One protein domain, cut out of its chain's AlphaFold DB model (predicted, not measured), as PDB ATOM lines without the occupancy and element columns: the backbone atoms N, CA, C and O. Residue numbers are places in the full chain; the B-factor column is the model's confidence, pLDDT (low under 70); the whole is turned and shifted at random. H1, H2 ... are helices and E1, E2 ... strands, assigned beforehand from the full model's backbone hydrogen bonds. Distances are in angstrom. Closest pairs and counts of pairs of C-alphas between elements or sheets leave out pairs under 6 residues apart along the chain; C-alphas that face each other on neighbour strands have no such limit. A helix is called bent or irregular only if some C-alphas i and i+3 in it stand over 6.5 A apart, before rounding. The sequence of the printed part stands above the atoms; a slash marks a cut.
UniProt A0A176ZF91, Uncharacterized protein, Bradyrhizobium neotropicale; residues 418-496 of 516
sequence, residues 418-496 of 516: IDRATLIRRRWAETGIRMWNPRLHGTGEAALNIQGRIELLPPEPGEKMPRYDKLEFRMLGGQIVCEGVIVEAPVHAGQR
ATOM      1  N   ILE A 418      -7.453 -43.217   7.749       69.12
ATOM      2  CA  ILE A 418      -7.195 -41.902   7.149       69.12
ATOM      3  C   ILE A 418      -8.120 -40.824   7.751       69.12
ATOM      4  O   ILE A 418      -7.629 -39.790   8.205       69.12
ATOM      5  N   ASP A 419      -9.431 -41.080   7.827       88.50
ATOM      6  CA  ASP A 419     -10.423 -40.212   8.488       88.50
ATOM      7  C   ASP A 419     -10.170 -40.111  10.003       88.50
ATOM      8  O   ASP A 419     -10.288 -39.043  10.603       88.50
ATOM      9  N   ARG A 420      -9.702 -41.196  10.635       89.88
ATOM     10  CA  ARG A 420      -9.291 -41.159  12.046       89.88
ATOM     11  C   ARG A 420      -8.114 -40.205  12.274       89.88
ATOM     12  O   ARG A 420      -8.150 -39.405  13.210       89.88
ATOM     13  N   ALA A 421      -7.100 -40.240  11.412       92.94
ATOM     14  CA  ALA A 421      -5.930 -39.375  11.527       92.94
ATOM     15  C   ALA A 421      -6.238 -37.895  11.230       92.94
ATOM     16  O   ALA A 421      -5.708 -37.011  11.913       92.94
ATOM     17  N   THR A 422      -7.112 -37.598  10.260       92.88
ATOM     18  CA  THR A 422      -7.566 -36.218  10.006       92.88
ATOM     19  C   THR A 422      -8.429 -35.695  11.154       92.88
ATOM     20  O   THR A 422      -8.218 -34.558  11.579       92.88
ATOM     21  N   LEU A 423      -9.315 -36.518  11.730       92.00
ATOM     22  CA  LEU A 423     -10.094 -36.186  12.928       92.00
ATOM     23  C   LEU A 423      -9.182 -35.824  14.109       92.00
ATOM     24  O   LEU A 423      -9.371 -34.774  14.724       92.00
ATOM     25  N   ILE A 424      -8.163 -36.642  14.396       94.56
ATOM     26  CA  ILE A 424      -7.196 -36.400  15.480       94.56
ATOM     27  C   ILE A 424      -6.474 -35.060  15.282       94.56
ATOM     28  O   ILE A 424      -6.479 -34.221  16.186       94.56
ATOM     29  N   ARG A 425      -5.919 -34.811  14.087       95.06
ATOM     30  CA  ARG A 425      -5.232 -33.547  13.756       95.06
ATOM     31  C   ARG A 425      -6.169 -32.339  13.821       95.06
ATOM     32  O   ARG A 425      -5.789 -31.292  14.345       95.06
ATOM     33  N   ARG A 426      -7.411 -32.484  13.352       93.62
ATOM     34  CA  ARG A 426      -8.440 -31.441  13.410       93.62
ATOM     35  C   ARG A 426      -8.809 -31.096  14.854       93.62
ATOM     36  O   ARG A 426      -8.795 -29.923  15.216       93.62
ATOM     37  N   ARG A 427      -9.109 -32.091  15.694       94.19
ATOM     38  CA  ARG A 427      -9.464 -31.865  17.106       94.19
ATOM     39  C   ARG A 427      -8.304 -31.304  17.917       94.19
ATOM     40  O   ARG A 427      -8.515 -30.445  18.780       94.19
ATOM     41  N   TRP A 428      -7.086 -31.729  17.588       94.94
ATOM     42  CA  TRP A 428      -5.870 -31.129  18.108       94.94
ATOM     43  C   TRP A 428      -5.793 -29.628  17.796       94.94
ATOM     44  O   TRP A 428      -5.639 -28.829  18.720       94.94
ATOM     45  N   ALA A 429      -5.999 -29.228  16.539       93.50
ATOM     46  CA  ALA A 429      -5.999 -27.822  16.137       93.50
ATOM     47  C   ALA A 429      -7.155 -27.003  16.756       93.50
ATOM     48  O   ALA A 429      -6.935 -25.891  17.235       93.50
ATOM     49  N   GLU A 430      -8.376 -27.553  16.796       92.44
ATOM     50  CA  GLU A 430      -9.571 -26.881  17.339       92.44
ATOM     51  C   GLU A 430      -9.469 -26.607  18.852       92.44
ATOM     52  O   GLU A 430      -9.794 -25.510  19.321       92.44
ATOM     53  N   THR A 431      -9.055 -27.611  19.637       92.12
ATOM     54  CA  THR A 431      -9.118 -27.556  21.113       92.12
ATOM     55  C   THR A 431      -7.879 -28.095  21.824       92.12
ATOM     56  O   THR A 431      -7.501 -27.523  22.848       92.12
ATOM     57  N   GLY A 432      -7.205 -29.119  21.289       92.88
ATOM     58  CA  GLY A 432      -5.995 -29.697  21.889       92.88
ATOM     59  C   GLY A 432      -4.904 -28.655  22.167       92.88
ATOM     60  O   GLY A 432      -4.545 -28.437  23.322       92.88
ATOM     61  N   ILE A 433      -4.501 -27.896  21.142       92.88
ATOM     62  CA  ILE A 433      -3.538 -26.777  21.205       92.88
ATOM     63  C   ILE A 433      -3.875 -25.741  22.293       92.88
ATOM     64  O   ILE A 433      -2.984 -25.089  22.837       92.88
ATOM     65  N   ARG A 434      -5.162 -25.553  22.614       92.19
ATOM     66  CA  ARG A 434      -5.619 -24.559  23.600       92.19
ATOM     67  C   ARG A 434      -5.625 -25.080  25.034       92.19
ATOM     68  O   ARG A 434      -5.484 -24.268  25.944       92.19
ATOM     69  N   MET A 435      -5.839 -26.381  25.224       90.88
ATOM     70  CA  MET A 435      -5.929 -27.026  26.542       90.88
ATOM     71  C   MET A 435      -4.609 -27.687  26.960       90.88
ATOM     72  O   MET A 435      -4.382 -27.920  28.147       90.88
ATOM     73  N   TRP A 436      -3.714 -27.943  26.004       92.44
ATOM     74  CA  TRP A 436      -2.385 -28.470  26.263       92.44
ATOM     75  C   TRP A 436      -1.516 -27.467  27.026       92.44
ATOM     76  O   TRP A 436      -0.999 -26.497  26.472       92.44
ATOM     77  N   ASN A 437      -1.327 -27.734  28.315       90.88
ATOM     78  CA  ASN A 437      -0.357 -27.044  29.157       90.88
ATOM     79  C   ASN A 437       0.933 -27.887  29.246       90.88
ATOM     80  O   ASN A 437       0.892 -28.935  29.898       90.88
ATOM     81  N   PRO A 438       2.074 -27.451  28.669       87.56
ATOM     82  CA  PRO A 438       3.330 -28.200  28.721       87.56
ATOM     83  C   PRO A 438       3.855 -28.457  30.137       87.56
ATOM     84  O   PRO A 438       4.537 -29.451  30.346       87.56
ATOM     85  N   ARG A 439       3.513 -27.628  31.133       87.00
ATOM     86  CA  ARG A 439       3.933 -27.852  32.530       87.00
ATOM     87  C   ARG A 439       3.158 -28.970  33.233       87.00
ATOM     88  O   ARG A 439       3.597 -29.419  34.281       87.00
ATOM     89  N   LEU A 440       2.010 -29.378  32.686       88.12
ATOM     90  CA  LEU A 440       1.165 -30.441  33.246       88.12
ATOM     91  C   LEU A 440       1.201 -31.718  32.401       88.12
ATOM     92  O   LEU A 440       1.187 -32.805  32.955       88.12
ATOM     93  N   HIS A 441       1.260 -31.588  31.072       89.69
ATOM     94  CA  HIS A 441       1.201 -32.713  30.129       89.69
ATOM     95  C   HIS A 441       2.554 -33.006  29.453       89.69
ATOM     96  O   HIS A 441       2.751 -34.076  28.885       89.69
ATOM     97  N   GLY A 442       3.508 -32.066  29.511       81.69
ATOM     98  CA  GLY A 442       4.822 -32.188  28.868       81.69
ATOM     99  C   GLY A 442       5.751 -33.225  29.508       81.69
ATOM    100  O   GLY A 442       6.690 -33.662  28.853       81.69
ATOM    101  N   THR A 443       5.472 -33.659  30.742       82.25
ATOM    102  CA  THR A 443       6.181 -34.768  31.409       82.25
ATOM    103  C   THR A 443       5.797 -36.145  30.856       82.25
ATOM    104  O   THR A 443       6.469 -37.124  31.152       82.25
ATOM    105  N   GLY A 444       4.716 -36.245  30.071       80.00
ATOM    106  CA  GLY A 444       4.185 -37.509  29.540       80.00
ATOM    107  C   GLY A 444       3.338 -38.327  30.514       80.00
ATOM    108  O   GLY A 444       2.594 -39.200  30.074       80.00
ATOM    109  N   GLU A 445       3.373 -38.001  31.806       74.50
ATOM    110  CA  GLU A 445       2.581 -38.671  32.844       74.50
ATOM    111  C   GLU A 445       1.083 -38.329  32.760       74.50
ATOM    112  O   GLU A 445       0.237 -39.172  33.059       74.50
ATOM    113  N   ALA A 446       0.732 -37.114  32.316       81.25
ATOM    114  CA  ALA A 446      -0.659 -36.689  32.153       81.25
ATOM    115  C   ALA A 446      -1.118 -36.737  30.688       81.25
ATOM    116  O   ALA A 446      -0.530 -36.108  29.807       81.25
ATOM    117  N   ALA A 447      -2.237 -37.426  30.447       86.50
ATOM    118  CA  ALA A 447      -2.906 -37.472  29.150       86.50
ATOM    119  C   ALA A 447      -3.975 -36.370  29.026       86.50
ATOM    120  O   ALA A 447      -4.850 -36.251  29.889       86.50
ATOM    121  N   LEU A 448      -3.964 -35.610  27.927       88.12
ATOM    122  CA  LEU A 448      -5.061 -34.698  27.594       88.12
ATOM    123  C   LEU A 448      -6.172 -35.478  26.878       88.12
ATOM    124  O   LEU A 448      -5.961 -36.024  25.796       88.12
ATOM    125  N   ASN A 449      -7.364 -35.496  27.472       89.50
ATOM    126  CA  ASN A 449      -8.536 -36.190  26.939       89.50
ATOM    127  C   ASN A 449      -9.456 -35.200  26.208       89.50
ATOM    128  O   ASN A 449      -9.955 -34.266  26.839       89.50
ATOM    129  N   ILE A 450      -9.721 -35.410  24.915       89.12
ATOM    130  CA  ILE A 450     -10.648 -34.573  24.125       89.12
ATOM    131  C   ILE A 450     -11.679 -35.427  23.376       89.12
ATOM    132  O   ILE A 450     -11.443 -36.597  23.077       89.12
ATOM    133  N   GLN A 451     -12.840 -34.846  23.069       88.88
ATOM    134  CA  GLN A 451     -13.910 -35.538  22.344       88.88
ATOM    135  C   GLN A 451     -13.572 -35.641  20.849       88.88
ATOM    136  O   GLN A 451     -13.541 -34.629  20.144       88.88
ATOM    137  N   GLY A 452     -13.363 -36.863  20.354       83.06
ATOM    138  CA  GLY A 452     -13.078 -37.137  18.945       83.06
ATOM    139  C   GLY A 452     -14.210 -36.662  18.042       83.06
ATOM    140  O   GLY A 452     -14.008 -35.797  17.194       83.06
ATOM    141  N   ARG A 453     -15.430 -37.138  18.290       80.81
ATOM    142  CA  ARG A 453     -16.646 -36.779  17.543       80.81
ATOM    143  C   ARG A 453     -17.526 -35.808  18.327       80.81
ATOM    144  O   ARG A 453     -17.393 -35.664  19.540       80.81
ATOM    145  N   ILE A 454     -18.401 -35.117  17.600       70.44
ATOM    146  CA  ILE A 454     -19.546 -34.381  18.164       70.44
ATOM    147  C   ILE A 454     -20.689 -35.369  18.440       70.44
ATOM    148  O   ILE A 454     -21.377 -35.269  19.451       70.44
ATOM    149  N   GLU A 455     -20.853 -36.342  17.547       80.75
ATOM    150  CA  GLU A 455     -21.796 -37.446  17.679       80.75
ATOM    151  C   GLU A 455     -21.360 -38.433  18.768       80.75
ATOM    152  O   GLU A 455     -20.173 -38.719  18.951       80.75
ATOM    153  N   LEU A 456     -22.352 -38.976  19.470       81.88
ATOM    154  CA  LEU A 456     -22.171 -40.069  20.414       81.88
ATOM    155  C   LEU A 456     -21.978 -41.379  19.644       81.88
ATOM    156  O   LEU A 456     -22.738 -41.686  18.725       81.88
ATOM    157  N   LEU A 457     -20.991 -42.175  20.050       82.62
ATOM    158  CA  LEU A 457     -20.852 -43.549  19.585       82.62
ATOM    159  C   LEU A 457     -22.041 -44.381  20.097       82.62
ATOM    160  O   LEU A 457     -22.467 -44.187  21.244       82.62
ATOM    161  N   PRO A 458     -22.563 -45.330  19.295       84.62
ATOM    162  CA  PRO A 458     -23.507 -46.326  19.787       84.62
ATOM    163  C   PRO A 458     -22.951 -47.021  21.042       84.62
ATOM    164  O   PRO A 458     -21.748 -47.290  21.084       84.62
ATOM    165  N   PRO A 459     -23.783 -47.310  22.060       87.00
ATOM    166  CA  PRO A 459     -23.326 -48.018  23.250       87.00
ATOM    167  C   PRO A 459     -22.776 -49.398  22.873       87.00
ATOM    168  O   PRO A 459     -23.347 -50.098  22.032       87.00
ATOM    169  N   GLU A 460     -21.673 -49.792  23.505       84.69
ATOM    170  CA  GLU A 460     -21.098 -51.127  23.317       84.69
ATOM    171  C   GLU A 460     -22.056 -52.212  23.848       84.69
ATOM    172  O   GLU A 460     -22.832 -51.943  24.772       84.69
ATOM    173  N   PRO A 461     -22.025 -53.452  23.320       87.06
ATOM    174  CA  PRO A 461     -22.867 -54.540  23.818       87.06
ATOM    175  C   PRO A 461     -22.669 -54.789  25.325       87.06
ATOM    176  O   PRO A 461     -21.650 -55.322  25.753       87.06
ATOM    177  N   GLY A 462     -23.665 -54.400  26.126       89.19
ATOM    178  CA  GLY A 462     -23.637 -54.453  27.594       89.19
ATOM    179  C   GLY A 462     -23.720 -53.082  28.281       89.19
ATOM    180  O   GLY A 462     -24.072 -53.016  29.459       89.19
ATOM    181  N   GLU A 463     -23.475 -51.986  27.563       87.88
ATOM    182  CA  GLU A 463     -23.599 -50.624  28.085       87.88
ATOM    183  C   GLU A 463     -24.987 -50.013  27.819       87.88
ATOM    184  O   GLU A 463     -25.666 -50.332  26.844       87.88
ATOM    185  N   LYS A 464     -25.432 -49.121  28.715       86.81
ATOM    186  CA  LYS A 464     -26.772 -48.499  28.682       86.81
ATOM    187  C   LYS A 464     -26.781 -47.023  28.272       86.81
ATOM    188  O   LYS A 464     -27.853 -46.430  28.193       86.81
ATOM    189  N   MET A 465     -25.618 -46.414  28.049       82.06
ATOM    190  CA  MET A 465     -25.482 -45.003  27.680       82.06
ATOM    191  C   MET A 465     -24.530 -44.865  26.486       82.06
ATOM    192  O   MET A 465     -23.454 -45.454  26.526       82.06
ATOM    193  N   PRO A 466     -24.882 -44.089  25.445       80.31
ATOM    194  CA  PRO A 466     -23.955 -43.760  24.367       80.31
ATOM    195  C   PRO A 466     -22.716 -43.031  24.911       80.31
ATOM    196  O   PRO A 466     -22.844 -42.117  25.732       80.31
ATOM    197  N   ARG A 467     -21.521 -43.403  24.444       80.44
ATOM    198  CA  ARG A 467     -20.257 -42.757  24.841       80.44
ATOM    199  C   ARG A 467     -19.865 -41.657  23.864       80.44
ATOM    200  O   ARG A 467     -20.128 -41.749  22.670       80.44
ATOM    201  N   TYR A 468     -19.137 -40.655  24.347       82.75
ATOM    202  CA  TYR A 468     -18.337 -39.828  23.446       82.75
ATOM    203  C   TYR A 468     -17.087 -40.592  23.018       82.75
ATOM    204  O   TYR A 468     -16.407 -41.201  23.843       82.75
ATOM    205  N   ASP A 469     -16.769 -40.498  21.732       88.19
ATOM    206  CA  ASP A 469     -15.466 -40.867  21.185       88.19
ATOM    207  C   ASP A 469     -14.356 -40.086  21.913       88.19
ATOM    208  O   ASP A 469     -14.435 -38.858  22.018       88.19
ATOM    209  N   LYS A 470     -13.351 -40.783  22.451       89.19
ATOM    210  CA  LYS A 470     -12.362 -40.225  23.385       89.19
ATOM    211  C   LYS A 470     -10.956 -40.352  22.806       89.19
ATOM    212  O   LYS A 470     -10.424 -41.451  22.721       89.19
ATOM    213  N   LEU A 471     -10.347 -39.216  22.484       92.94
ATOM    214  CA  LEU A 471      -8.958 -39.131  22.039       92.94
ATOM    215  C   LEU A 471      -8.051 -38.814  23.234       92.94
ATOM    216  O   LEU A 471      -8.290 -37.829  23.939       92.94
ATOM    217  N   GLU A 472      -7.014 -39.626  23.450       93.00
ATOM    218  CA  GLU A 472      -6.013 -39.423  24.507       93.00
ATOM    219  C   GLU A 472      -4.668 -38.981  23.918       93.00
ATOM    220  O   GLU A 472      -3.990 -39.756  23.244       93.00
ATOM    221  N   PHE A 473      -4.252 -37.750  24.214       94.06
ATOM    222  CA  PHE A 473      -2.975 -37.190  23.772       94.06
ATOM    223  C   PHE A 473      -1.936 -37.301  24.890       94.06
ATOM    224  O   PHE A 473      -2.178 -36.828  26.002       94.06
ATOM    225  N   ARG A 474      -0.782 -37.906  24.597       93.12
ATOM    226  CA  ARG A 474       0.325 -38.151  25.544       93.12
ATOM    227  C   ARG A 474       1.656 -37.696  24.938       93.12
ATOM    228  O   ARG A 474       1.775 -37.658  23.716       93.12
ATOM    229  N   MET A 475       2.660 -37.385  25.761       92.81
ATOM    230  CA  MET A 475       4.028 -37.189  25.256       92.81
ATOM    231  C   MET A 475       4.743 -38.528  25.102       92.81
ATOM    232  O   MET A 475       4.751 -39.328  26.035       92.81
ATOM    233  N   LEU A 476       5.407 -38.727  23.967       92.06
ATOM    234  CA  LEU A 476       6.346 -39.818  23.715       92.06
ATOM    235  C   LEU A 476       7.560 -39.235  22.978       92.06
ATOM    236  O   LEU A 476       7.403 -38.608  21.935       92.06
ATOM    237  N   GLY A 477       8.769 -39.388  23.526       90.62
ATOM    238  CA  GLY A 477      10.009 -38.938  22.866       90.62
ATOM    239  C   GLY A 477      10.065 -37.443  22.506       90.62
ATOM    240  O   GLY A 477      10.645 -37.083  21.488       90.62
ATOM    241  N   GLY A 478       9.417 -36.571  23.288       90.44
ATOM    242  CA  GLY A 478       9.315 -35.134  22.989       90.44
ATOM    243  C   GLY A 478       8.208 -34.752  21.992       90.44
ATOM    244  O   GLY A 478       7.981 -33.566  21.769       90.44
ATOM    245  N   GLN A 479       7.487 -35.726  21.432       93.75
ATOM    246  CA  GLN A 479       6.368 -35.525  20.509       93.75
ATOM    247  C   GLN A 479       5.026 -35.782  21.203       93.75
ATOM    248  O   GLN A 479       4.951 -36.573  22.141       93.75
ATOM    249  N   ILE A 480       3.954 -35.147  20.723       94.62
ATOM    250  CA  ILE A 480       2.590 -35.401  21.205       94.62
ATOM    251  C   ILE A 480       1.945 -36.445  20.292       94.62
ATOM    252  O   ILE A 480       1.908 -36.269  19.074       94.62
ATOM    253  N   VAL A 481       1.430 -37.525  20.878       95.75
ATOM    254  CA  VAL A 481       0.874 -38.674  20.154       95.75
ATOM    255  C   VAL A 481      -0.517 -39.017  20.685       95.75
ATOM    256  O   VAL A 481      -0.735 -39.061  21.896       95.75
ATOM    257  N   CYS A 482      -1.448 -39.295  19.771       95.31
ATOM    258  CA  CYS A 482      -2.775 -39.844  20.055       95.31
ATOM    259  C   CYS A 482      -3.054 -40.986  19.071       95.31
ATOM    260  O   CYS A 482      -2.976 -40.778  17.866       95.31
ATOM    261  N   GLU A 483      -3.365 -42.191  19.564       93.19
ATOM    262  CA  GLU A 483      -3.650 -43.381  18.729       93.19
ATOM    263  C   GLU A 483      -2.571 -43.681  17.657       93.19
ATOM    264  O   GLU A 483      -2.867 -44.116  16.549       93.19
ATOM    265  N   GLY A 484      -1.298 -43.409  17.970       94.00
ATOM    266  CA  GLY A 484      -0.172 -43.544  17.031       94.00
ATOM    267  C   GLY A 484      -0.010 -42.381  16.039       94.00
ATOM    268  O   GLY A 484       1.018 -42.285  15.373       94.00
ATOM    269  N   VAL A 485      -0.968 -41.454  15.973       95.44
ATOM    270  CA  VAL A 485      -0.869 -40.229  15.174       95.44
ATOM    271  C   VAL A 485      -0.085 -39.177  15.954       95.44
ATOM    272  O   VAL A 485      -0.542 -38.668  16.981       95.44
ATOM    273  N   ILE A 486       1.096 -38.831  15.442       95.69
ATOM    274  CA  ILE A 486       1.884 -37.685  15.907       95.69
ATOM    275  C   ILE A 486       1.166 -36.389  15.500       95.69
ATOM    276  O   ILE A 486       0.708 -36.252  14.358       95.69
ATOM    277  N   VAL A 487       1.087 -35.433  16.427       95.81
ATOM    278  CA  VAL A 487       0.548 -34.086  16.200       95.81
ATOM    279  C   VAL A 487       1.545 -33.004  16.615       95.81
ATOM    280  O   VAL A 487       2.399 -33.206  17.476       95.81
ATOM    281  N   GLU A 488       1.441 -31.841  15.974       93.88
ATOM    282  CA  GLU A 488       2.372 -30.725  16.153       93.88
ATOM    283  C   GLU A 488       2.292 -30.139  17.571       93.88
ATOM    284  O   GLU A 488       1.229 -29.696  18.019       93.88
ATOM    285  N   ALA A 489       3.419 -30.114  18.288       86.19
ATOM    286  CA  ALA A 489       3.492 -29.479  19.599       86.19
ATOM    287  C   ALA A 489       3.234 -27.963  19.475       86.19
ATOM    288  O   ALA A 489       3.733 -27.344  18.535       86.19
ATOM    289  N   PRO A 490       2.492 -27.312  20.394       82.38
ATOM    290  CA  PRO A 490       2.102 -25.930  20.170       82.38
ATOM    291  C   PRO A 490       3.303 -25.003  20.383       82.38
ATOM    292  O   PRO A 490       3.657 -24.691  21.522       82.38
ATOM    293  N   VAL A 491       3.887 -24.527  19.278       76.69
ATOM    294  CA  VAL A 491       5.096 -23.675  19.217       76.69
ATOM    295  C   VAL A 491       5.050 -22.498  20.206       76.69
ATOM    296  O   VAL A 491       6.055 -22.121  20.798       76.69
ATOM    297  N   HIS A 492       3.852 -21.961  20.456       64.81
ATOM    298  CA  HIS A 492       3.620 -20.796  21.313       64.81
ATOM    299  C   HIS A 492       3.164 -21.127  22.751       64.81
ATOM    300  O   HIS A 492       2.909 -20.208  23.531       64.81
ATOM    301  N   ALA A 493       3.040 -22.400  23.151       57.59
ATOM    302  CA  ALA A 493       2.549 -22.745  24.495       57.59
ATOM    303  C   ALA A 493       3.501 -22.298  25.620       57.59
ATOM    304  O   ALA A 493       3.030 -21.940  26.697       57.59
ATOM    305  N   GLY A 494       4.812 -22.236  25.361       57.75
ATOM    306  CA  GLY A 494       5.788 -21.659  26.296       57.75
ATOM    307  C   GLY A 494       5.645 -20.142  26.490       57.75
ATOM    308  O   GLY A 494       5.979 -19.633  27.556       57.75
ATOM    309  N   GLN A 495       5.099 -19.428  25.498       58.56
ATOM    310  CA  GLN A 495       4.869 -17.975  25.542       58.56
ATOM    311  C   GLN A 495       3.495 -17.586  26.115       58.56
ATOM    312  O   GLN A 495       3.224 -16.404  26.329       58.56
ATOM    313  N   ARG A 496       2.606 -18.552  26.396       60.47
ATOM    314  CA  ARG A 496       1.326 -18.284  27.069       60.47
ATOM    315  C   ARG A 496       1.543 -18.110  28.571       60.47
ATOM    316  O   ARG A 496       1.277 -19.007  29.368       60.47
TER     317      ARG A 496
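What this domain is: This is residues 418 to 496 of the 516 residues of an uncharacterized protein of Bradyrhizobium neotropicale (UniProt A0A176ZF91). A curled antiparallel sheet of four strands, shaped like part of a barrel, has one kinked helix, H1, packed across one of its faces. The long hairpin of E1 and E2 runs out along the longest axis to a turn at Gly 462, while little H2 only grazes the sheet. The printed part has 79 residues, with two named helices and four named strands in the order H1 H2 E1 E2 E3 E4; the sheet's order is E1 - E2 - E3 - E4, and the class is mixed, helices and strands. The whole is elongated, 44 by 24 by 22 A, and only just compact, close to loose, with a radius of gyration of the C-alphas of 13.7 A.

Where its parts are: Start with the sheet at C-alpha 448, (-5.061, -34.698, 27.594), where E1 begins; it covers residues 448 to 457, 19.8 A long, and bends by 90 degrees at residue 454. E2, residues 467 to 476, spans 26.8 A and ends at C-alpha 476, (6.346, -39.818, 23.715). E3 is residues 479 to 482, 10.1 A, and E4 is residues 485 to 487. Find C-alpha 418 at (-7.195, -41.902, 7.149); from there H1 runs to residue 435, 24.5 A away. H1 has a kink of 46 degrees near residue 429 and is irregular, with C-alphas 430 and 433 7.2 A apart. H2 is residues 438 to 441.

How they stand to each other: The strands form a meander, each the antiparallel neighbour of the one before, and each successive pair is a hairpin. Between E1 and E2, look at N 450 and O 471, 3.0 A apart and within hydrogen-bond range. The pairing is staggered: E2 pairs with E1 over residues 467 to 473 and with E3 over residues 474 to 476, where N 474 and O 481 are 2.9 A apart. Between E3 and E4, N 485 and O 482 are 2.8 A apart. H1 is on the sheet at a height of 5.1 A, making two layers, a helix on one face of a sheet. It lies over E2 and runs across the strands, at 78 degrees to E2 on the local plane. Its closest C-alphas to E1 are those of Arg 427 and Gly 452, 6.7 A; to E4, those of Ala 421 and Val 485, 6.3 A. H1 and H2 are apart, and so are E1 and E4. In H1, 12 of 14 O i to N i+4 pairs are within hydrogen-bond range; H2 is too short for such a pair, and its one O i to N i+3 pair is not within range.

The domain as a whole: The C-alphas of Gly 462 and Gln 495 are the two farthest apart, 46.3 A. The printed part has no cut, and no link is long. The mean pLDDT of the printed part is 86.6; look for values under 70 at residue 418 and residues 492 to 496.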